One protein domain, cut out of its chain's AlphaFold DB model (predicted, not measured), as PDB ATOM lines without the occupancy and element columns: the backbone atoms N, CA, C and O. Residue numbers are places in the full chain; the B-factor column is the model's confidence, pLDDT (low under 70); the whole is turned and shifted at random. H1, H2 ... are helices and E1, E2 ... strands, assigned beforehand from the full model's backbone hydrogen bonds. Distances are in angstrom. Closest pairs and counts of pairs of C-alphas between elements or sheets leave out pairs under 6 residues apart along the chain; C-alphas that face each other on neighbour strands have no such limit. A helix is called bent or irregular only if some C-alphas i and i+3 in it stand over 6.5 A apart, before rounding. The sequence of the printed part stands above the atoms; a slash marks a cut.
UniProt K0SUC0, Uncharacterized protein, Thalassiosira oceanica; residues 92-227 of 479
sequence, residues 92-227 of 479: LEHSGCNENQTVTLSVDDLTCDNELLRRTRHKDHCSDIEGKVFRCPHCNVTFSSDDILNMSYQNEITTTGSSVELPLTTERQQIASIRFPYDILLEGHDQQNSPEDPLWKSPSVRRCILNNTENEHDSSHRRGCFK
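What this domain is: This is residues 92 to 227 of the 479 residues of an uncharacterized protein of Thalassiosira oceanica (UniProt K0SUC0). What is the main picture? H4 lies in the middle, with a two-stranded ribbon of E1 and E2 packed on one side of it and the steeply crossed helices H5 and H7 on the other. H2 and H3 make a small outlying part, the unnamed stretch of residues 130 to 144 runs from there back to H4, and H8 lies apart from the other helices near the last printed residue. What is it built of, and how large is it? The printed part has 136 residues with eight named helices and two named strands, in the order E1 H1 E2 H2 H3 H4 H5 H6 H7 H8; the class is mostly helix, and the sheet, E1 - E2, is antiparallel. It is flat, spanning 50 by 43 by 22 A, and only just compact, close to loose, with a radius of gyration of the C-alphas of 17.0 A.

How they stand to each other: How is the sheet paired? E1, residues 92 to 96, and E2, residues 101 to 106, are antiparallel at 156 degrees, with N 92 and O 105 at 2.8 A and N 94 and O 103 at 2.9 A, within hydrogen-bond range. H1, residues 97 to 100, joins them by tight links and touches no helix. What comes next outward? H4, residues 145 to 160, has 12 pairs of C-alphas within 8 A of E1, the closest those of Leu 92 and Ser 152, 4.5 A. With residues 153 to 160 alone H4 touches H6, residues 198 to 201, closest at the C-alphas of Thr 160 and Pro 198, 6.2 A; with residues 146 to 153 alone it only just touches H7, residues 203 to 214, with 3 pairs of C-alphas within 8 A, closest Tyr 153 and Val 205 at 6.9 A, a shallow tilt of 22 degrees, opposite ways. What lies beyond? H5, residues 170 to 186, touches H7 with residues 173 to 180 alone, closest at the C-alphas of Ser 177 and Leu 210, 4.6 A, a steep tilt of 51 degrees, opposite ways. H2, residues 114 to 121, and H3, residues 126 to 129, touch only at the corner, while H8, residues 223 to 226, is apart from H7. Are the helix backbones complete? Every O i to N i+4 pair is within hydrogen-bond range in H2, H4 and H7, and 10 of 13 are in H5; H1, H3, H6 and H8 are too short for such a pair.

Where its parts are: Where are the anchors? E1 begins at C-alpha 92, (0.136, -24.034, -30.267), and H8 ends at C-alpha 226, (17.330, -44.001, -50.402). How long are the longer elements? E2 measures 16.1 A, H4 22.6 A, H5 23.6 A and H7 16.2 A; H5 is irregular, with C-alphas 178 and 181 7.2 A apart, and has a kink of 52 degrees near residue 180.

The domain as a whole: How far does it reach, and is it cut? The two C-alphas farthest apart, those of Asp 124 and Asp 190, are 51.7 A apart, and the printed part has no cut. Which links are long, and where is confidence low? The links H3 to H4 and H5 to H6 are long, and pLDDT is under 70 at residues 185 to 194.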
ATOM      1  N   LEU A  92       0.461 -24.263 -28.863       95.06
ATOM      2  CA  LEU A  92       0.136 -24.034 -30.267       95.06
ATOM      3  C   LEU A  92      -1.081 -23.120 -30.392       95.06
ATOM      4  O   LEU A  92      -2.134 -23.418 -29.829       95.06
ATOM      5  N   GLU A  93      -0.977 -22.056 -31.184       94.62
ATOM      6  CA  GLU A  93      -2.121 -21.225 -31.565       94.62
ATOM      7  C   GLU A  93      -2.683 -21.686 -32.922       94.62
ATOM      8  O   GLU A  93      -2.195 -21.302 -33.986       94.62
ATOM      9  N   HIS A  94      -3.723 -22.525 -32.901       93.31
ATOM     10  CA  HIS A  94      -4.390 -23.014 -34.108       93.31
ATOM     11  C   HIS A  94      -5.582 -22.118 -34.472       93.31
ATOM     12  O   HIS A  94      -6.682 -22.238 -33.923       93.31
ATOM     13  N   SER A  95      -5.369 -21.217 -35.432       89.25
ATOM     14  CA  SER A  95      -6.430 -20.396 -36.023       89.25
ATOM     15  C   SER A  95      -7.279 -21.190 -37.023       89.25
ATOM     16  O   SER A  95      -6.800 -22.110 -37.688       89.25
ATOM     17  N   GLY A  96      -8.562 -20.838 -37.149       85.06
ATOM     18  CA  GLY A  96      -9.448 -21.473 -38.134       85.06
ATOM     19  C   GLY A  96     -10.043 -22.818 -37.700       85.06
ATOM     20  O   GLY A  96     -10.653 -23.506 -38.518       85.06
ATOM     21  N   CYS A  97      -9.898 -23.205 -36.432       88.12
ATOM     22  CA  CYS A  97     -10.455 -24.442 -35.901       88.12
ATOM     23  C   CYS A  97     -11.989 -24.354 -35.809       88.12
ATOM     24  O   CYS A  97     -12.514 -23.324 -35.397       88.12
ATOM     25  N   ASN A  98     -12.707 -25.423 -36.183       79.19
ATOM     26  CA  ASN A  98     -14.172 -25.543 -36.074       79.19
ATOM     27  C   ASN A  98     -14.945 -24.262 -36.454       79.19
ATOM     28  O   ASN A  98     -15.567 -23.633 -35.602       79.19
ATOM     29  N   GLU A  99     -14.917 -23.885 -37.735       73.19
ATOM     30  CA  GLU A  99     -15.645 -22.711 -38.256       73.19
ATOM     31  C   GLU A  99     -15.113 -21.353 -37.731       73.19
ATOM     32  O   GLU A  99     -15.881 -20.462 -37.374       73.19
ATOM     33  N   ASN A 100     -13.784 -21.167 -37.780       77.88
ATOM     34  CA  ASN A 100     -13.046 -19.909 -37.536       77.88
ATOM     35  C   ASN A 100     -12.777 -19.508 -36.075       77.88
ATOM     36  O   ASN A 100     -12.552 -18.329 -35.797       77.88
ATOM     37  N   GLN A 101     -12.728 -20.458 -35.145       85.88
ATOM     38  CA  GLN A 101     -12.217 -20.188 -33.801       85.88
ATOM     39  C   GLN A 101     -10.694 -20.344 -33.757       85.88
ATOM     40  O   GLN A 101     -10.123 -21.228 -34.395       85.88
ATOM     41  N   THR A 102     -10.031 -19.484 -32.988       89.94
ATOM     42  CA  THR A 102      -8.640 -19.710 -32.587       89.94
ATOM     43  C   THR A 102      -8.650 -20.526 -31.308       89.94
ATOM     44  O   THR A 102      -9.280 -20.124 -30.327       89.94
ATOM     45  N   VAL A 103      -7.979 -21.673 -31.328       92.31
ATOM     46  CA  VAL A 103      -7.836 -22.552 -30.166       92.31
ATOM     47  C   VAL A 103      -6.370 -22.685 -29.793       92.31
ATOM     48  O   VAL A 103      -5.496 -22.739 -30.656       92.31
ATOM     49  N   THR A 104      -6.118 -22.753 -28.492       93.50
ATOM     50  CA  THR A 104      -4.800 -23.055 -27.946       93.50
ATOM     51  C   THR A 104      -4.727 -24.550 -27.658       93.50
ATOM     52  O   THR A 104      -5.598 -25.070 -26.962       93.50
ATOM     53  N   LEU A 105      -3.717 -25.231 -28.199       93.12
ATOM     54  CA  LEU A 105      -3.498 -26.672 -28.031       93.12
ATOM     55  C   LEU A 105      -2.116 -26.931 -27.429       93.12
ATOM     56  O   LEU A 105      -1.182 -26.167 -27.668       93.12
ATOM     57  N   SER A 106      -1.972 -28.020 -26.686       93.56
ATOM     58  CA  SER A 106      -0.669 -28.638 -26.440       93.56
ATOM     59  C   SER A 106      -0.295 -29.535 -27.622       93.56
ATOM     60  O   SER A 106      -1.165 -30.051 -28.327       93.56
ATOM     61  N   VAL A 107       1.002 -29.767 -27.832       92.19
ATOM     62  CA  VAL A 107       1.460 -30.803 -28.771       92.19
ATOM     63  C   VAL A 107       0.905 -32.187 -28.430       92.19
ATOM     64  O   VAL A 107       0.589 -32.937 -29.350       92.19
ATOM     65  N   ASP A 108       0.694 -32.494 -27.147       92.00
ATOM     66  CA  ASP A 108       0.147 -33.781 -26.692       92.00
ATOM     67  C   ASP A 108      -1.345 -33.958 -27.048       92.00
ATOM     68  O   ASP A 108      -1.852 -35.079 -27.048       92.00
ATOM     69  N   ASP A 109      -2.054 -32.879 -27.403       91.88
ATOM     70  CA  ASP A 109      -3.444 -32.957 -27.875       91.88
ATOM     71  C   ASP A 109      -3.539 -33.457 -29.328       91.88
ATOM     72  O   ASP A 109      -4.616 -33.834 -29.804       91.88
ATOM     73  N   LEU A 110      -2.430 -33.423 -30.076       93.88
ATOM     74  CA  LEU A 110      -2.395 -33.838 -31.473       93.88
ATOM     75  C   LEU A 110      -2.420 -35.361 -31.598       93.88
ATOM     76  O   LEU A 110      -1.967 -36.105 -30.736       93.88
ATOM     77  N   THR A 111      -2.915 -35.838 -32.737       93.75
ATOM     78  CA  THR A 111      -2.899 -37.269 -33.061       93.75
ATOM     79  C   THR A 111      -2.012 -37.542 -34.267       93.75
ATOM     80  O   THR A 111      -1.946 -36.742 -35.201       93.75
ATOM     81  N   CYS A 112      -1.338 -38.689 -34.265       93.62
ATOM     82  CA  CYS A 112      -0.467 -39.127 -35.350       93.62
ATOM     83  C   CYS A 112      -0.695 -40.619 -35.624       93.62
ATOM     84  O   CYS A 112      -0.860 -41.411 -34.699       93.62
ATOM     85  N   ASP A 113      -0.760 -41.001 -36.901       92.56
ATOM     86  CA  ASP A 113      -1.044 -42.379 -37.318       92.56
ATOM     87  C   ASP A 113       0.222 -43.088 -37.804       92.56
ATOM     88  O   ASP A 113       0.923 -42.601 -38.693       92.56
ATOM     89  N   ASN A 114       0.493 -44.272 -37.256       91.31
ATOM     90  CA  ASN A 114       1.697 -45.037 -37.562       91.31
ATOM     91  C   ASN A 114       1.735 -45.508 -39.028       91.31
ATOM     92  O   ASN A 114       2.801 -45.529 -39.647       91.31
ATOM     93  N   GLU A 115       0.583 -45.827 -39.627       92.50
ATOM     94  CA  GLU A 115       0.546 -46.205 -41.045       92.50
ATOM     95  C   GLU A 115       0.865 -45.002 -41.943       92.50
ATOM     96  O   GLU A 115       1.638 -45.118 -42.899       92.50
ATOM     97  N   LEU A 116       0.358 -43.813 -41.596       93.56
ATOM     98  CA  LEU A 116       0.745 -42.570 -42.257       93.56
ATOM     99  C   LEU A 116       2.256 -42.312 -42.133       93.56
ATOM    100  O   LEU A 116       2.910 -42.069 -43.151       93.56
ATOM    101  N   LEU A 117       2.833 -42.444 -40.932       94.88
ATOM    102  CA  LEU A 117       4.281 -42.313 -40.724       94.88
ATOM    103  C   LEU A 117       5.061 -43.287 -41.606       94.88
ATOM    104  O   LEU A 117       5.994 -42.880 -42.295       94.88
ATOM    105  N   ARG A 118       4.663 -44.560 -41.665       93.31
ATOM    106  CA  ARG A 118       5.319 -45.546 -42.529       93.31
ATOM    107  C   ARG A 118       5.269 -45.138 -44.000       93.31
ATOM    108  O   ARG A 118       6.299 -45.179 -44.672       93.31
ATOM    109  N   ARG A 119       4.114 -44.682 -44.493       93.94
ATOM    110  CA  ARG A 119       3.974 -44.202 -45.876       93.94
ATOM    111  C   ARG A 119       4.907 -43.031 -46.168       93.94
ATOM    112  O   ARG A 119       5.550 -43.037 -47.212       93.94
ATOM    113  N   THR A 120       5.070 -42.085 -45.243       94.94
ATOM    114  CA  THR A 120       6.013 -40.965 -45.436       94.94
ATOM    115  C   THR A 120       7.485 -41.371 -45.484       94.94
ATOM    116  O   THR A 120       8.313 -40.587 -45.942       94.94
ATOM    117  N   ARG A 121       7.854 -42.582 -45.046       95.81
ATOM    118  CA  ARG A 121       9.223 -43.101 -45.215       95.81
ATOM    119  C   ARG A 121       9.481 -43.552 -46.647       95.81
ATOM    120  O   ARG A 121      10.642 -43.662 -47.037       95.81
ATOM    121  N   HIS A 122       8.431 -43.863 -47.403       95.31
ATOM    122  CA  HIS A 122       8.531 -44.428 -48.738       95.31
ATOM    123  C   HIS A 122       8.780 -43.343 -49.790       95.31
ATOM    124  O   HIS A 122       8.082 -42.329 -49.835       95.31
ATOM    125  N   LYS A 123       9.739 -43.593 -50.683       93.69
ATOM    126  CA  LYS A 123      10.195 -42.650 -51.714       93.69
ATOM    127  C   LYS A 123       9.076 -42.126 -52.618       93.69
ATOM    128  O   LYS A 123       9.131 -40.982 -53.050       93.69
ATOM    129  N   ASP A 124       8.089 -42.966 -52.907       92.62
ATOM    130  CA  ASP A 124       7.001 -42.626 -53.831       92.62
ATOM    131  C   ASP A 124       5.832 -41.894 -53.153       92.62
ATOM    132  O   ASP A 124       4.898 -41.490 -53.833       92.62
ATOM    133  N   HIS A 125       5.841 -41.760 -51.825       92.44
ATOM    134  CA  HIS A 125       4.717 -41.192 -51.069       92.44
ATOM    135  C   HIS A 125       5.112 -39.991 -50.212       92.44
ATOM    136  O   HIS A 125       4.253 -39.185 -49.868       92.44
ATOM    137  N   CYS A 126       6.391 -39.857 -49.856       92.06
ATOM    138  CA  CYS A 126       6.850 -38.792 -48.971       92.06
ATOM    139  C   CYS A 126       6.553 -37.389 -49.516       92.06
ATOM    140  O   CYS A 126       6.112 -36.525 -48.762       92.06
ATOM    141  N   SER A 127       6.727 -37.185 -50.824       90.06
ATOM    142  CA  SER A 127       6.464 -35.901 -51.477       90.06
ATOM    143  C   SER A 127       4.983 -35.532 -51.503       90.06
ATOM    144  O   SER A 127       4.675 -34.358 -51.368       90.06
ATOM    145  N   ASP A 128       4.078 -36.506 -51.625       91.69
ATOM    146  CA  ASP A 128       2.632 -36.247 -51.681       91.69
ATOM    147  C   ASP A 128       2.051 -35.881 -50.307       91.69
ATOM    148  O   ASP A 128       1.041 -35.187 -50.218       91.69
ATOM    149  N   ILE A 129       2.661 -36.386 -49.229       92.44
ATOM    150  CA  ILE A 129       2.203 -36.158 -47.851       92.44
ATOM    151  C   ILE A 129       2.793 -34.859 -47.276       92.44
ATOM    152  O   ILE A 129       2.226 -34.292 -46.344       92.44
ATOM    153  N   GLU A 130       3.922 -34.381 -47.813       93.31
ATOM    154  CA  GLU A 130       4.569 -33.116 -47.418       93.31
ATOM    155  C   GLU A 130       4.861 -33.018 -45.905       93.31
ATOM    156  O   GLU A 130       4.827 -31.945 -45.311       93.31
ATOM    157  N   GLY A 131       5.097 -34.155 -45.243       94.19
ATOM    158  CA  GLY A 131       5.333 -34.205 -43.797       94.19
ATOM    159  C   GLY A 131       4.115 -33.918 -42.916       94.19
ATOM    160  O   GLY A 131       4.266 -33.877 -41.698       94.19
ATOM    161  N   LYS A 132       2.912 -33.758 -43.486       96.25
ATOM    162  CA  LYS A 132       1.679 -33.457 -42.745       96.25
ATOM    163  C   LYS A 132       1.119 -34.696 -42.042       96.25
ATOM    164  O   LYS A 132       0.172 -35.326 -42.513       96.25
ATOM    165  N   VAL A 133       1.752 -35.078 -40.937       96.00
ATOM    166  CA  VAL A 133       1.472 -36.327 -40.205       96.00
ATOM    167  C   VAL A 133       0.662 -36.128 -38.925       96.00
ATOM    168  O   VAL A 133       0.064 -37.080 -38.425       96.00
ATOM    169  N   PHE A 134       0.597 -34.895 -38.431       96.12
ATOM    170  CA  PHE A 134      -0.124 -34.526 -37.216       96.12
ATOM    171  C   PHE A 134      -1.552 -34.133 -37.532       96.12
ATOM    172  O   PHE A 134      -1.785 -33.528 -38.570       96.12
ATOM    173  N   ARG A 135      -2.505 -34.425 -36.650       95.69
ATOM    174  CA  ARG A 135      -3.915 -34.066 -36.825       95.69
ATOM    175  C   ARG A 135      -4.474 -33.349 -35.609       95.69
ATOM    176  O   ARG A 135      -4.340 -33.837 -34.487       95.69
ATOM    177  N   CYS A 136      -5.164 -32.237 -35.863       94.56
ATOM    178  CA  CYS A 136      -5.975 -31.560 -34.857       94.56
ATOM    179  C   CYS A 136      -7.118 -32.482 -34.391       94.56
ATOM    180  O   CYS A 136      -7.878 -32.957 -35.244       94.56
ATOM    181  N   PRO A 137      -7.321 -32.675 -33.075       91.06
ATOM    182  CA  PRO A 137      -8.394 -33.527 -32.555       91.06
ATOM    183  C   PRO A 137      -9.800 -32.955 -32.799       91.06
ATOM    184  O   PRO A 137     -10.790 -33.679 -32.708       91.06
ATOM    185  N   HIS A 138      -9.909 -31.658 -33.101       91.00
ATOM    186  CA  HIS A 138     -11.187 -30.963 -33.238       91.00
ATOM    187  C   HIS A 138     -11.671 -30.875 -34.687       91.00
ATOM    188  O   HIS A 138     -12.815 -31.224 -34.969       91.00
ATOM    189  N   CYS A 139     -10.807 -30.432 -35.606       91.44
ATOM    190  CA  CYS A 139     -11.175 -30.148 -36.997       91.44
ATOM    191  C   CYS A 139     -10.556 -31.118 -38.019       91.44
ATOM    192  O   CYS A 139     -10.825 -30.992 -39.212       91.44
ATOM    193  N   ASN A 140      -9.730 -32.080 -37.578       88.56
ATOM    194  CA  ASN A 140      -8.989 -33.038 -38.414       88.56
ATOM    195  C   ASN A 140      -8.032 -32.426 -39.455       88.56
ATOM    196  O   ASN A 140      -7.512 -33.155 -40.303       88.56
ATOM    197  N   VAL A 141      -7.762 -31.118 -39.393       93.25
ATOM    198  CA  VAL A 141      -6.719 -30.490 -40.214       93.25
ATOM    199  C   VAL A 141      -5.370 -31.116 -39.870       93.25
ATOM    200  O   VAL A 141      -5.080 -31.391 -38.702       93.25
ATOM    201  N   THR A 142      -4.576 -31.377 -40.908       95.06
ATOM    202  CA  THR A 142      -3.258 -31.996 -40.788       95.06
ATOM    203  C   THR A 142      -2.143 -30.958 -40.773       95.06
ATOM    204  O   THR A 142      -2.181 -30.028 -41.579       95.06
ATOM    205  N   PHE A 143      -1.120 -31.176 -39.953       96.00
ATOM    206  CA  PHE A 143       0.032 -30.291 -39.793       96.00
ATOM    207  C   PHE A 143       1.341 -31.045 -40.022       96.00
ATOM    208  O   PHE A 143       1.433 -32.245 -39.748       96.00
ATOM    209  N   SER A 144       2.344 -30.333 -40.525       95.81
ATOM    210  CA  SER A 144       3.757 -30.725 -40.519       95.81
ATOM    211  C   SER A 144       4.462 -30.263 -39.234       95.81
ATOM    212  O   SER A 144       3.881 -29.514 -38.447       95.81
ATOM    213  N   SER A 145       5.716 -30.681 -39.013       94.81
ATOM    214  CA  SER A 145       6.532 -30.148 -37.908       94.81
ATOM    215  C   SER A 145       6.691 -28.623 -38.016       94.81
ATOM    216  O   SER A 145       6.545 -27.917 -37.023       94.81
ATOM    217  N   ASP A 146       6.909 -28.101 -39.229       94.19
ATOM    218  CA  ASP A 146       7.026 -26.659 -39.480       94.19
ATOM    219  C   ASP A 146       5.736 -25.905 -39.133       94.19
ATOM    220  O   ASP A 146       5.787 -24.808 -38.575       94.19
ATOM    221  N   ASP A 147       4.570 -26.485 -39.428       95.56
ATOM    222  CA  ASP A 147       3.282 -25.894 -39.052       95.56
ATOM    223  C   ASP A 147       3.137 -25.829 -37.523       95.56
ATOM    224  O   ASP A 147       2.727 -24.800 -36.987       95.56
ATOM    225  N   ILE A 148       3.520 -26.897 -36.811       95.69
ATOM    226  CA  ILE A 148       3.510 -26.947 -35.339       95.69
ATOM    227  C   ILE A 148       4.412 -25.861 -34.756       95.69
ATOM    228  O   ILE A 148       3.979 -25.094 -33.895       95.69
ATOM    229  N   LEU A 149       5.646 -25.750 -35.248       95.62
ATOM    230  CA  LEU A 149       6.588 -24.744 -34.768       95.62
ATOM    231  C   LEU A 149       6.087 -23.323 -35.044       95.62
ATOM    232  O   LEU A 149       6.124 -22.487 -34.146       95.62
ATOM    233  N   ASN A 150       5.543 -23.048 -36.234       95.31
ATOM    234  CA  ASN A 150       4.969 -21.736 -36.540       95.31
ATOM    235  C   ASN A 150       3.746 -21.412 -35.669       95.31
ATOM    236  O   ASN A 150       3.629 -20.280 -35.206       95.31
ATOM    237  N   MET A 151       2.865 -22.379 -35.385       95.94
ATOM    238  CA  MET A 151       1.764 -22.179 -34.431       95.94
ATOM    239  C   MET A 151       2.282 -21.884 -33.020       95.94
ATOM    240  O   MET A 151       1.665 -21.107 -32.289       95.94
ATOM    241  N   SER A 152       3.421 -22.466 -32.636       95.75
ATOM    242  CA  SER A 152       4.054 -22.176 -31.351       95.75
ATOM    243  C   SER A 152       4.694 -20.790 -31.298       95.75
ATOM    244  O   SER A 152       4.495 -20.046 -30.337       95.75
ATOM    245  N   TYR A 153       5.382 -20.381 -32.366       95.75
ATOM    246  CA  TYR A 153       5.918 -19.026 -32.493       95.75
ATOM    247  C   TYR A 153       4.800 -17.983 -32.509       95.75
ATOM    248  O   TYR A 153       4.952 -16.923 -31.908       95.75
ATOM    249  N   GLN A 154       3.661 -18.290 -33.136       95.81
ATOM    250  CA  GLN A 154       2.498 -17.408 -33.142       95.81
ATOM    251  C   GLN A 154       1.956 -17.193 -31.726       95.81
ATOM    252  O   GLN A 154       1.711 -16.053 -31.339       95.81
ATOM    253  N   ASN A 155       1.848 -18.260 -30.929       95.06
ATOM    254  CA  ASN A 155       1.441 -18.154 -29.530       95.06
ATOM    255  C   ASN A 155       2.399 -17.257 -28.717       95.06
ATOM    256  O   ASN A 155       1.949 -16.414 -27.934       95.06
ATOM    257  N   GLU A 156       3.714 -17.399 -28.919       94.88
ATOM    258  CA  GLU A 156       4.716 -16.537 -28.275       94.88
ATOM    259  C   GLU A 156       4.570 -15.075 -28.723       94.88
ATOM    260  O   GLU A 156       4.615 -14.167 -27.890       94.88
ATOM    261  N   ILE A 157       4.333 -14.828 -30.016       95.44
ATOM    262  CA  ILE A 157       4.112 -13.481 -30.561       95.44
ATOM    263  C   ILE A 157       2.896 -12.825 -29.908       95.44
ATOM    264  O   ILE A 157       3.005 -11.709 -29.396       95.44
ATOM    265  N   THR A 158       1.763 -13.531 -29.870       94.25
ATOM    266  CA  THR A 158       0.513 -13.050 -29.269       94.25
ATOM    267  C   THR A 158       0.696 -12.744 -27.780       94.25
ATOM    268  O   THR A 158       0.220 -11.719 -27.291       94.25
ATOM    269  N   THR A 159       1.416 -13.604 -27.055       93.69
ATOM    270  CA  THR A 159       1.598 -13.489 -25.599       93.69
ATOM    271  C   THR A 159       2.573 -12.376 -25.216       93.69
ATOM    272  O   THR A 159       2.359 -11.671 -24.229       93.69
ATOM    273  N   THR A 160       3.646 -12.201 -25.989       93.12
ATOM    274  CA  THR A 160       4.719 -11.240 -25.683       93.12
ATOM    275  C   THR A 160       4.539  -9.880 -26.359       93.12
ATOM    276  O   THR A 160       5.225  -8.925 -25.996       93.12
ATOM    277  N   GLY A 161       3.625  -9.772 -27.329       92.88
ATOM    278  CA  GLY A 161       3.455  -8.573 -28.149       92.88
ATOM    279  C   GLY A 161       4.616  -8.347 -29.124       92.88
ATOM    280  O   GLY A 161       4.940  -7.199 -29.429       92.88
ATOM    281  N   SER A 162       5.265  -9.426 -29.572       93.50
ATOM    282  CA  SER A 162       6.299  -9.379 -30.611       93.50
ATOM    283  C   SER A 162       5.755  -8.782 -31.913       93.50
ATOM    284  O   SER A 162       4.575  -8.894 -32.240       93.50
ATOM    285  N   SER A 163       6.643  -8.144 -32.670       93.25
ATOM    286  CA  SER A 163       6.356  -7.559 -33.982       93.25
ATOM    287  C   SER A 163       6.819  -8.430 -35.153       93.25
ATOM    288  O   SER A 163       6.737  -8.006 -36.305       93.25
ATOM    289  N   VAL A 164       7.347  -9.627 -34.877       93.81
ATOM    290  CA  VAL A 164       7.857 -10.532 -35.910       93.81
ATOM    291  C   VAL A 164       6.706 -11.112 -36.728       93.81
ATOM    292  O   VAL A 164       5.713 -11.581 -36.185       93.81
ATOM    293  N   GLU A 165       6.862 -11.110 -38.050       92.94
ATOM    294  CA  GLU A 165       5.908 -11.722 -38.975       92.94
ATOM    295  C   GLU A 165       6.281 -13.186 -39.256       92.94
ATOM    296  O   GLU A 165       7.454 -13.514 -39.459       92.94
ATOM    297  N   LEU A 166       5.268 -14.058 -39.290       93.38
ATOM    298  CA  LEU A 166       5.393 -15.475 -39.635       93.38
ATOM    299  C   LEU A 166       4.820 -15.769 -41.037       93.38
ATOM    300  O   LEU A 166       3.908 -15.068 -41.482       93.38
ATOM    301  N   PRO A 167       5.296 -16.827 -41.726       92.38
ATOM    302  CA  PRO A 167       6.378 -17.725 -41.315       92.38
ATOM    303  C   PRO A 167       7.752 -17.049 -41.407       92.38
ATOM    304  O   PRO A 167       7.981 -16.177 -42.247       92.38
ATOM    305  N   LEU A 168       8.687 -17.471 -40.551       92.56
ATOM    306  CA  LEU A 168      10.067 -16.989 -40.621       92.56
ATOM    307  C   LEU A 168      10.696 -17.382 -41.962       92.56
ATOM    308  O   LEU A 168      10.560 -18.522 -42.405       92.56
ATOM    309  N   THR A 169      11.437 -16.465 -42.587       92.88
ATOM    310  CA  THR A 169      12.210 -16.824 -43.782       92.88
ATOM    311  C   THR A 169      13.356 -17.764 -43.418       92.88
ATOM    312  O   THR A 169      13.889 -17.723 -42.305       92.88
ATOM    313  N   THR A 170      13.789 -18.579 -44.377       90.94
ATOM    314  CA  THR A 170      14.922 -19.494 -44.200       90.94
ATOM    315  C   THR A 170      16.189 -18.754 -43.770       90.94
ATOM    316  O   THR A 170      16.914 -19.221 -42.898       90.94
ATOM    317  N   GLU A 171      16.435 -17.557 -44.307       93.56
ATOM    318  CA  GLU A 171      17.582 -16.730 -43.920       93.56
ATOM    319  C   GLU A 171      17.484 -16.289 -42.457       93.56
ATOM    320  O   GLU A 171      18.490 -16.272 -41.752       93.56
ATOM    321  N   ARG A 172      16.282 -15.955 -41.970       92.75
ATOM    322  CA  ARG A 172      16.068 -15.589 -40.562       92.75
ATOM    323  C   ARG A 172      16.308 -16.773 -39.630       92.75
ATOM    324  O   ARG A 172      16.976 -16.594 -38.614       92.75
ATOM    325  N   GLN A 173      15.829 -17.959 -39.996       92.75
ATOM    326  CA  GLN A 173      16.067 -19.192 -39.240       92.75
ATOM    327  C   GLN A 173      17.562 -19.550 -39.189       92.75
ATOM    328  O   GLN A 173      18.099 -19.831 -38.118       92.75
ATOM    329  N   GLN A 174      18.268 -19.448 -40.320       91.44
ATOM    330  CA  GLN A 174      19.714 -19.686 -40.389       91.44
ATOM    331  C   GLN A 174      20.511 -18.669 -39.567       91.44
ATOM    332  O   GLN A 174      21.422 -19.050 -38.836       91.44
ATOM    333  N   ILE A 175      20.164 -17.379 -39.644       91.69
ATOM    334  CA  ILE A 175      20.814 -16.339 -38.833       91.69
ATOM    335  C   ILE A 175      20.628 -16.632 -37.342       91.69
ATOM    336  O   ILE A 175      21.595 -16.531 -36.591       91.69
ATOM    337  N   ALA A 176      19.420 -17.008 -36.917       90.69
ATOM    338  CA  ALA A 176      19.149 -17.363 -35.526       90.69
ATOM    339  C   ALA A 176      19.957 -18.594 -35.082       90.69
ATOM    340  O   ALA A 176      20.580 -18.560 -34.025       90.69
ATOM    341  N   SER A 177      20.034 -19.633 -35.917       91.19
ATOM    342  CA  SER A 177      20.797 -20.856 -35.622       91.19
ATOM    343  C   SER A 177      22.303 -20.590 -35.489       91.19
ATOM    344  O   SER A 177      22.926 -21.031 -34.529       91.19
ATOM    345  N   ILE A 178      22.884 -19.788 -36.390       89.75
ATOM    346  CA  ILE A 178      24.310 -19.409 -36.345       89.75
ATOM    347  C   ILE A 178      24.617 -18.514 -35.136       89.75
ATOM    348  O   ILE A 178      25.702 -18.596 -34.558       89.75
ATOM    349  N   ARG A 179      23.686 -17.627 -34.762       89.19
ATOM    350  CA  ARG A 179      23.842 -16.733 -33.607       89.19
ATOM    351  C   ARG A 179      23.658 -17.442 -32.269       89.19
ATOM    352  O   ARG A 179      24.212 -16.965 -31.284       89.19
ATOM    353  N   PHE A 180      22.947 -18.568 -32.239       90.44
ATOM    354  CA  PHE A 180      22.540 -19.248 -31.012       90.44
ATOM    355  C   PHE A 180      23.668 -19.422 -29.972       90.44
ATOM    356  O   PHE A 180      23.468 -18.990 -28.832       90.44
ATOM    357  N   PRO A 181      24.873 -19.935 -30.321       86.88
ATOM    358  CA  PRO A 181      25.948 -20.104 -29.336       86.88
ATOM    359  C   PRO A 181      26.430 -18.777 -28.732       86.88
ATOM    360  O   PRO A 181      26.896 -18.733 -27.596       86.88
ATOM    361  N   TYR A 182      26.322 -17.680 -29.485       85.38
ATOM    362  CA  TYR A 182      26.692 -16.339 -29.035       85.38
ATOM    363  C   TYR A 182      25.594 -15.700 -28.192       85.38
ATOM    364  O   TYR A 182      25.902 -15.021 -27.217       85.38
ATOM    365  N   ASP A 183      24.326 -15.931 -28.536       82.88
ATOM    366  CA  ASP A 183      23.201 -15.382 -27.784       82.88
ATOM    367  C   ASP A 183      23.175 -15.950 -26.349       82.88
ATOM    368  O   ASP A 183      22.939 -15.186 -25.416       82.88
ATOM    369  N   ILE A 184      23.551 -17.225 -26.144       72.50
ATOM    370  CA  ILE A 184      23.752 -17.817 -24.802       72.50
ATOM    371  C   ILE A 184      24.826 -17.066 -24.003       72.50
ATOM    372  O   ILE A 184      24.638 -16.761 -22.827       72.50
ATOM    373  N   LEU A 185      25.964 -16.734 -24.619       69.19
ATOM    374  CA  LEU A 185      27.033 -15.993 -23.935       69.19
ATOM    375  C   LEU A 185      26.588 -14.579 -23.534       69.19
ATOM    376  O   LEU A 185      27.100 -14.012 -22.567       69.19
ATOM    377  N   LEU A 186      25.632 -14.012 -24.271       66.69
ATOM    378  CA  LEU A 186      25.064 -12.694 -24.016       66.69
ATOM    379  C   LEU A 186      23.928 -12.717 -22.980       66.69
ATOM    380  O   LEU A 186      23.626 -11.663 -22.427       66.69
ATOM    381  N   GLU A 187      23.339 -13.876 -22.660       64.12
ATOM    382  CA  GLU A 187      22.299 -14.027 -21.620       64.12
ATOM    383  C   GLU A 187      22.774 -13.631 -20.216       64.12
ATOM    384  O   GLU A 187      21.971 -13.202 -19.389       64.12
ATOM    385  N   GLY A 188      24.082 -13.698 -19.948       55.91
ATOM    386  CA  GLY A 188      24.676 -13.217 -18.695       55.91
ATOM    387  C   GLY A 188      24.779 -11.689 -18.575       55.91
ATOM    388  O   GLY A 188      25.093 -11.182 -17.497       55.91
ATOM    389  N   HIS A 189      24.529 -10.946 -19.656       56.84
ATOM    390  CA  HIS A 189      24.511  -9.484 -19.691       56.84
ATOM    391  C   HIS A 189      23.068  -8.969 -19.815       56.84
ATOM    392  O   HIS A 189      22.204  -9.674 -20.311       56.84
ATOM    393  N   ASP A 190      22.802  -7.749 -19.333       55.44
ATOM    394  CA  ASP A 190      21.478  -7.124 -19.130       55.44
ATOM    395  C   ASP A 190      20.502  -7.209 -20.338       55.44
ATOM    396  O   ASP A 190      20.302  -6.248 -21.083       55.44
ATOM    397  N   GLN A 191      19.876  -8.377 -20.543       58.72
ATOM    398  CA  GLN A 191      18.935  -8.647 -21.639       58.72
ATOM    399  C   GLN A 191      17.602  -7.913 -21.475       58.72
ATOM    400  O   GLN A 191      16.905  -7.681 -22.470       58.72
ATOM    401  N   GLN A 192      17.252  -7.505 -20.249       57.34
ATOM    402  CA  GLN A 192      16.017  -6.763 -19.974       57.34
ATOM    403  C   GLN A 192      15.987  -5.418 -20.712       57.34
ATOM    404  O   GLN A 192      14.912  -4.978 -21.115       57.34
ATOM    405  N   ASN A 193      17.156  -4.824 -20.979       59.66
ATOM    406  CA  ASN A 193      17.295  -3.557 -21.700       59.66
ATOM    407  C   ASN A 193      17.714  -3.710 -23.176       59.66
ATOM    408  O   ASN A 193      17.939  -2.705 -23.854       59.66
ATOM    409  N   SER A 194      17.818  -4.937 -23.704       68.12
ATOM    410  CA  SER A 194      18.131  -5.146 -25.124       68.12
ATOM    411  C   SER A 194      16.975  -4.646 -26.008       68.12
ATOM    412  O   SER A 194      15.821  -4.988 -25.731       68.12
ATOM    413  N   PRO A 195      17.239  -3.894 -27.096       77.62
ATOM    414  CA  PRO A 195      16.214  -3.474 -28.057       77.62
ATOM    415  C   PRO A 195      15.711  -4.624 -28.947       77.62
ATOM    416  O   PRO A 195      14.923  -4.389 -29.860       77.62
ATOM    417  N   GLU A 196      16.190  -5.851 -28.732       83.94
ATOM    418  CA  GLU A 196      15.785  -7.023 -29.502       83.94
ATOM    419  C   GLU A 196      14.323  -7.408 -29.221       83.94
ATOM    420  O   GLU A 196      13.824  -7.282 -28.094       83.94
ATOM    421  N   ASP A 197      13.636  -7.850 -30.273       90.25
ATOM    422  CA  ASP A 197      12.224  -8.219 -30.219       90.25
ATOM    423  C   ASP A 197      12.003  -9.431 -29.280       90.25
ATOM    424  O   ASP A 197      12.856 -10.327 -29.240       90.25
ATOM    425  N   PRO A 198      10.894  -9.468 -28.508       90.81
ATOM    426  CA  PRO A 198      10.628 -10.523 -27.529       90.81
ATOM    427  C   PRO A 198      10.761 -11.958 -28.053       90.81
ATOM    428  O   PRO A 198      11.276 -12.807 -27.326       90.81
ATOM    429  N   LEU A 199      10.378 -12.224 -29.309       91.56
ATOM    430  CA  LEU A 199      10.445 -13.572 -29.881       91.56
ATOM    431  C   LEU A 199      11.884 -14.112 -29.895       91.56
ATOM    432  O   LEU A 199      12.124 -15.261 -29.532       91.56
ATOM    433  N   TRP A 200      12.856 -13.278 -30.272       89.75
ATOM    434  CA  TRP A 200      14.266 -13.682 -30.357       89.75
ATOM    435  C   TRP A 200      14.927 -13.801 -28.983       89.75
ATOM    436  O   TRP A 200      15.913 -14.519 -28.836       89.75
ATOM    437  N   LYS A 201      14.374 -13.142 -27.959       86.81
ATOM    438  CA  LYS A 201      14.846 -13.288 -26.575       86.81
ATOM    439  C   LYS A 201      14.482 -14.651 -25.995       86.81
ATOM    440  O   LYS A 201      15.252 -15.188 -25.201       86.81
ATOM    441  N   SER A 202      13.356 -15.223 -26.423       88.38
ATOM    442  CA  SER A 202      12.826 -16.487 -25.914       88.38
ATOM    443  C   SER A 202      13.794 -17.661 -26.169       88.38
ATOM    444  O   SER A 202      14.026 -18.032 -27.328       88.38
ATOM    445  N   PRO A 203      14.401 -18.261 -25.120       87.81
ATOM    446  CA  PRO A 203      15.360 -19.355 -25.290       87.81
ATOM    447  C   PRO A 203      14.731 -20.611 -25.904       87.81
ATOM    448  O   PRO A 203      15.367 -21.289 -26.709       87.81
ATOM    449  N   SER A 204      13.469 -20.902 -25.569       89.50
ATOM    450  CA  SER A 204      12.717 -22.034 -26.125       89.50
ATOM    451  C   SER A 204      12.521 -21.885 -27.633       89.50
ATOM    452  O   SER A 204      12.804 -22.824 -28.379       89.50
ATOM    453  N   VAL A 205      12.128 -20.694 -28.099       92.06
ATOM    454  CA  VAL A 205      11.973 -20.389 -29.530       92.06
ATOM    455  C   VAL A 205      13.305 -20.508 -30.256       92.06
ATOM    456  O   VAL A 205      13.389 -21.201 -31.268       92.06
ATOM    457  N   ARG A 206      14.371 -19.898 -29.723       91.56
ATOM    458  CA  ARG A 206      15.716 -20.005 -30.307       91.56
ATOM    459  C   ARG A 206      16.172 -21.462 -30.431       91.56
ATOM    460  O   ARG A 206      16.702 -21.840 -31.473       91.56
ATOM    461  N   ARG A 207      15.914 -22.290 -29.412       92.75
ATOM    462  CA  ARG A 207      16.265 -23.718 -29.424       92.75
ATOM    463  C   ARG A 207      15.436 -24.506 -30.438       92.75
ATOM    464  O   ARG A 207      15.983 -25.362 -31.128       92.75
ATOM    465  N   CYS A 208      14.149 -24.192 -30.579       94.81
ATOM    466  CA  CYS A 208      13.298 -24.794 -31.605       94.81
ATOM    467  C   CYS A 208      13.770 -24.439 -33.017       94.81
ATOM    468  O   CYS A 208      13.873 -25.326 -33.858       94.81
ATOM    469  N   ILE A 209      14.133 -23.179 -33.266       95.06
ATOM    470  CA  ILE A 209      14.668 -22.744 -34.564       95.06
ATOM    471  C   ILE A 209      15.985 -23.460 -34.878       95.06
ATOM    472  O   ILE A 209      16.158 -23.946 -35.997       95.06
ATOM    473  N   LEU A 210      16.882 -23.565 -33.892       94.88
ATOM    474  CA  LEU A 210      18.143 -24.287 -34.036       94.88
ATOM    475  C   LEU A 210      17.906 -25.758 -34.398       94.88
ATOM    476  O   LEU A 210      18.460 -26.255 -35.375       94.88
ATOM    477  N   ASN A 211      17.044 -26.446 -33.649       95.31
ATOM    478  CA  ASN A 211      16.724 -27.846 -33.912       95.31
ATOM    479  C   ASN A 211      16.022 -28.044 -35.258       95.31
ATOM    480  O   ASN A 211      16.355 -28.991 -35.966       95.31
ATOM    481  N   ASN A 212      15.132 -27.132 -35.653       94.88
ATOM    482  CA  ASN A 212      14.463 -27.210 -36.948       94.88
ATOM    483  C   ASN A 212      15.450 -27.045 -38.109       94.88
ATOM    484  O   ASN A 212      15.373 -27.738 -39.118       94.88
ATOM    485  N   THR A 213      16.420 -26.146 -37.951       93.56
ATOM    486  CA  THR A 213      17.398 -25.855 -39.005       93.56
ATOM    487  C   THR A 213      18.460 -26.950 -39.115       93.56
ATOM    488  O   THR A 213      18.838 -27.334 -40.222       93.56
ATOM    489  N   GLU A 214      18.939 -27.466 -37.980       92.88
ATOM    490  CA  GLU A 214      20.123 -28.332 -37.936       92.88
ATOM    491  C   GLU A 214      19.790 -29.817 -37.738       92.88
ATOM    492  O   GLU A 214      20.488 -30.697 -38.249       92.88
ATOM    493  N   ASN A 215      18.733 -30.135 -36.989       94.56
ATOM    494  CA  ASN A 215      18.433 -31.501 -36.565       94.56
ATOM    495  C   ASN A 215      17.214 -32.115 -37.260       94.56
ATOM    496  O   ASN A 215      17.128 -33.346 -37.309       94.56
ATOM    497  N   GLU A 216      16.300 -31.325 -37.823       94.44
ATOM    498  CA  GLU A 216      15.110 -31.850 -38.494       94.44
ATOM    499  C   GLU A 216      15.478 -32.673 -39.736       94.44
ATOM    500  O   GLU A 216      16.256 -32.269 -40.607       94.44
ATOM    501  N   HIS A 217      14.908 -33.872 -39.835       94.94
ATOM    502  CA  HIS A 217      14.991 -34.669 -41.047       94.94
ATOM    503  C   HIS A 217      13.943 -34.198 -42.044       94.94
ATOM    504  O   HIS A 217      12.748 -34.370 -41.837       94.94
ATOM    505  N   ASP A 218      14.409 -33.682 -43.175       93.81
ATOM    506  CA  ASP A 218      13.555 -33.199 -44.257       93.81
ATOM    507  C   ASP A 218      12.482 -34.228 -44.665       93.81
ATOM    508  O   ASP A 218      12.797 -35.349 -45.090       93.81
ATOM    509  N   SER A 219      11.211 -33.830 -44.568       94.94
ATOM    510  CA  SER A 219      10.055 -34.682 -44.856       94.94
ATOM    511  C   SER A 219       9.982 -35.131 -46.318       94.94
ATOM    512  O   SER A 219       9.445 -36.202 -46.612       94.94
ATOM    513  N   SER A 220      10.590 -34.364 -47.229       93.00
ATOM    514  CA  SER A 220      10.717 -34.720 -48.644       93.00
ATOM    515  C   SER A 220      11.791 -35.780 -48.904       93.00
ATOM    516  O   SER A 220      11.813 -36.375 -49.983       93.00
ATOM    517  N   HIS A 221      12.639 -36.058 -47.906       94.38
ATOM    518  CA  HIS A 221      13.840 -36.889 -47.965       94.38
ATOM    519  C   HIS A 221      14.869 -36.433 -49.004       94.38
ATOM    520  O   HIS A 221      14.594 -36.061 -50.142       94.38
ATOM    521  N   ARG A 222      16.148 -36.567 -48.656       91.44
ATOM    522  CA  ARG A 222      17.243 -36.336 -49.607       91.44
ATOM    523  C   ARG A 222      17.564 -37.619 -50.368       91.44
ATOM    524  O   ARG A 222      17.348 -38.728 -49.889       91.44
ATOM    525  N   ARG A 223      18.212 -37.503 -51.534       89.31
ATOM    526  CA  ARG A 223      18.666 -38.667 -52.333       89.31
ATOM    527  C   ARG A 223      19.465 -39.689 -51.505       89.31
ATOM    528  O   ARG A 223      19.394 -40.888 -51.766       89.31
ATOM    529  N   GLY A 224      20.216 -39.219 -50.507       89.94
ATOM    530  CA  GLY A 224      20.984 -40.060 -49.586       89.94
ATOM    531  C   GLY A 224      20.137 -40.954 -48.668       89.94
ATOM    532  O   GLY A 224      20.638 -41.988 -48.223       89.94
ATOM    533  N   CYS A 225      18.871 -40.614 -48.418       94.19
ATOM    534  CA  CYS A 225      17.939 -41.407 -47.609       94.19
ATOM    535  C   CYS A 225      17.632 -42.761 -48.260       94.19
ATOM    536  O   CYS A 225      17.512 -43.762 -47.562       94.19
ATOM    537  N   PHE A 226      17.628 -42.811 -49.594       94.69
ATOM    538  CA  PHE A 226      17.330 -44.001 -50.402       94.69
ATOM    539  C   PHE A 226      18.595 -44.682 -50.955       94.69
ATOM    540  O   PHE A 226      18.559 -45.433 -51.937       94.69
ATOM    541  N   LYS A 227      19.764 -44.398 -50.357       91.50
ATOM    542  CA  LYS A 227      21.051 -44.961 -50.787       91.50
ATOM    543  C   LYS A 227      21.005 -46.493 -50.767       91.50
ATOM    544  O   LYS A 227      20.548 -47.097 -49.801       91.50
TER     545      LYS A 227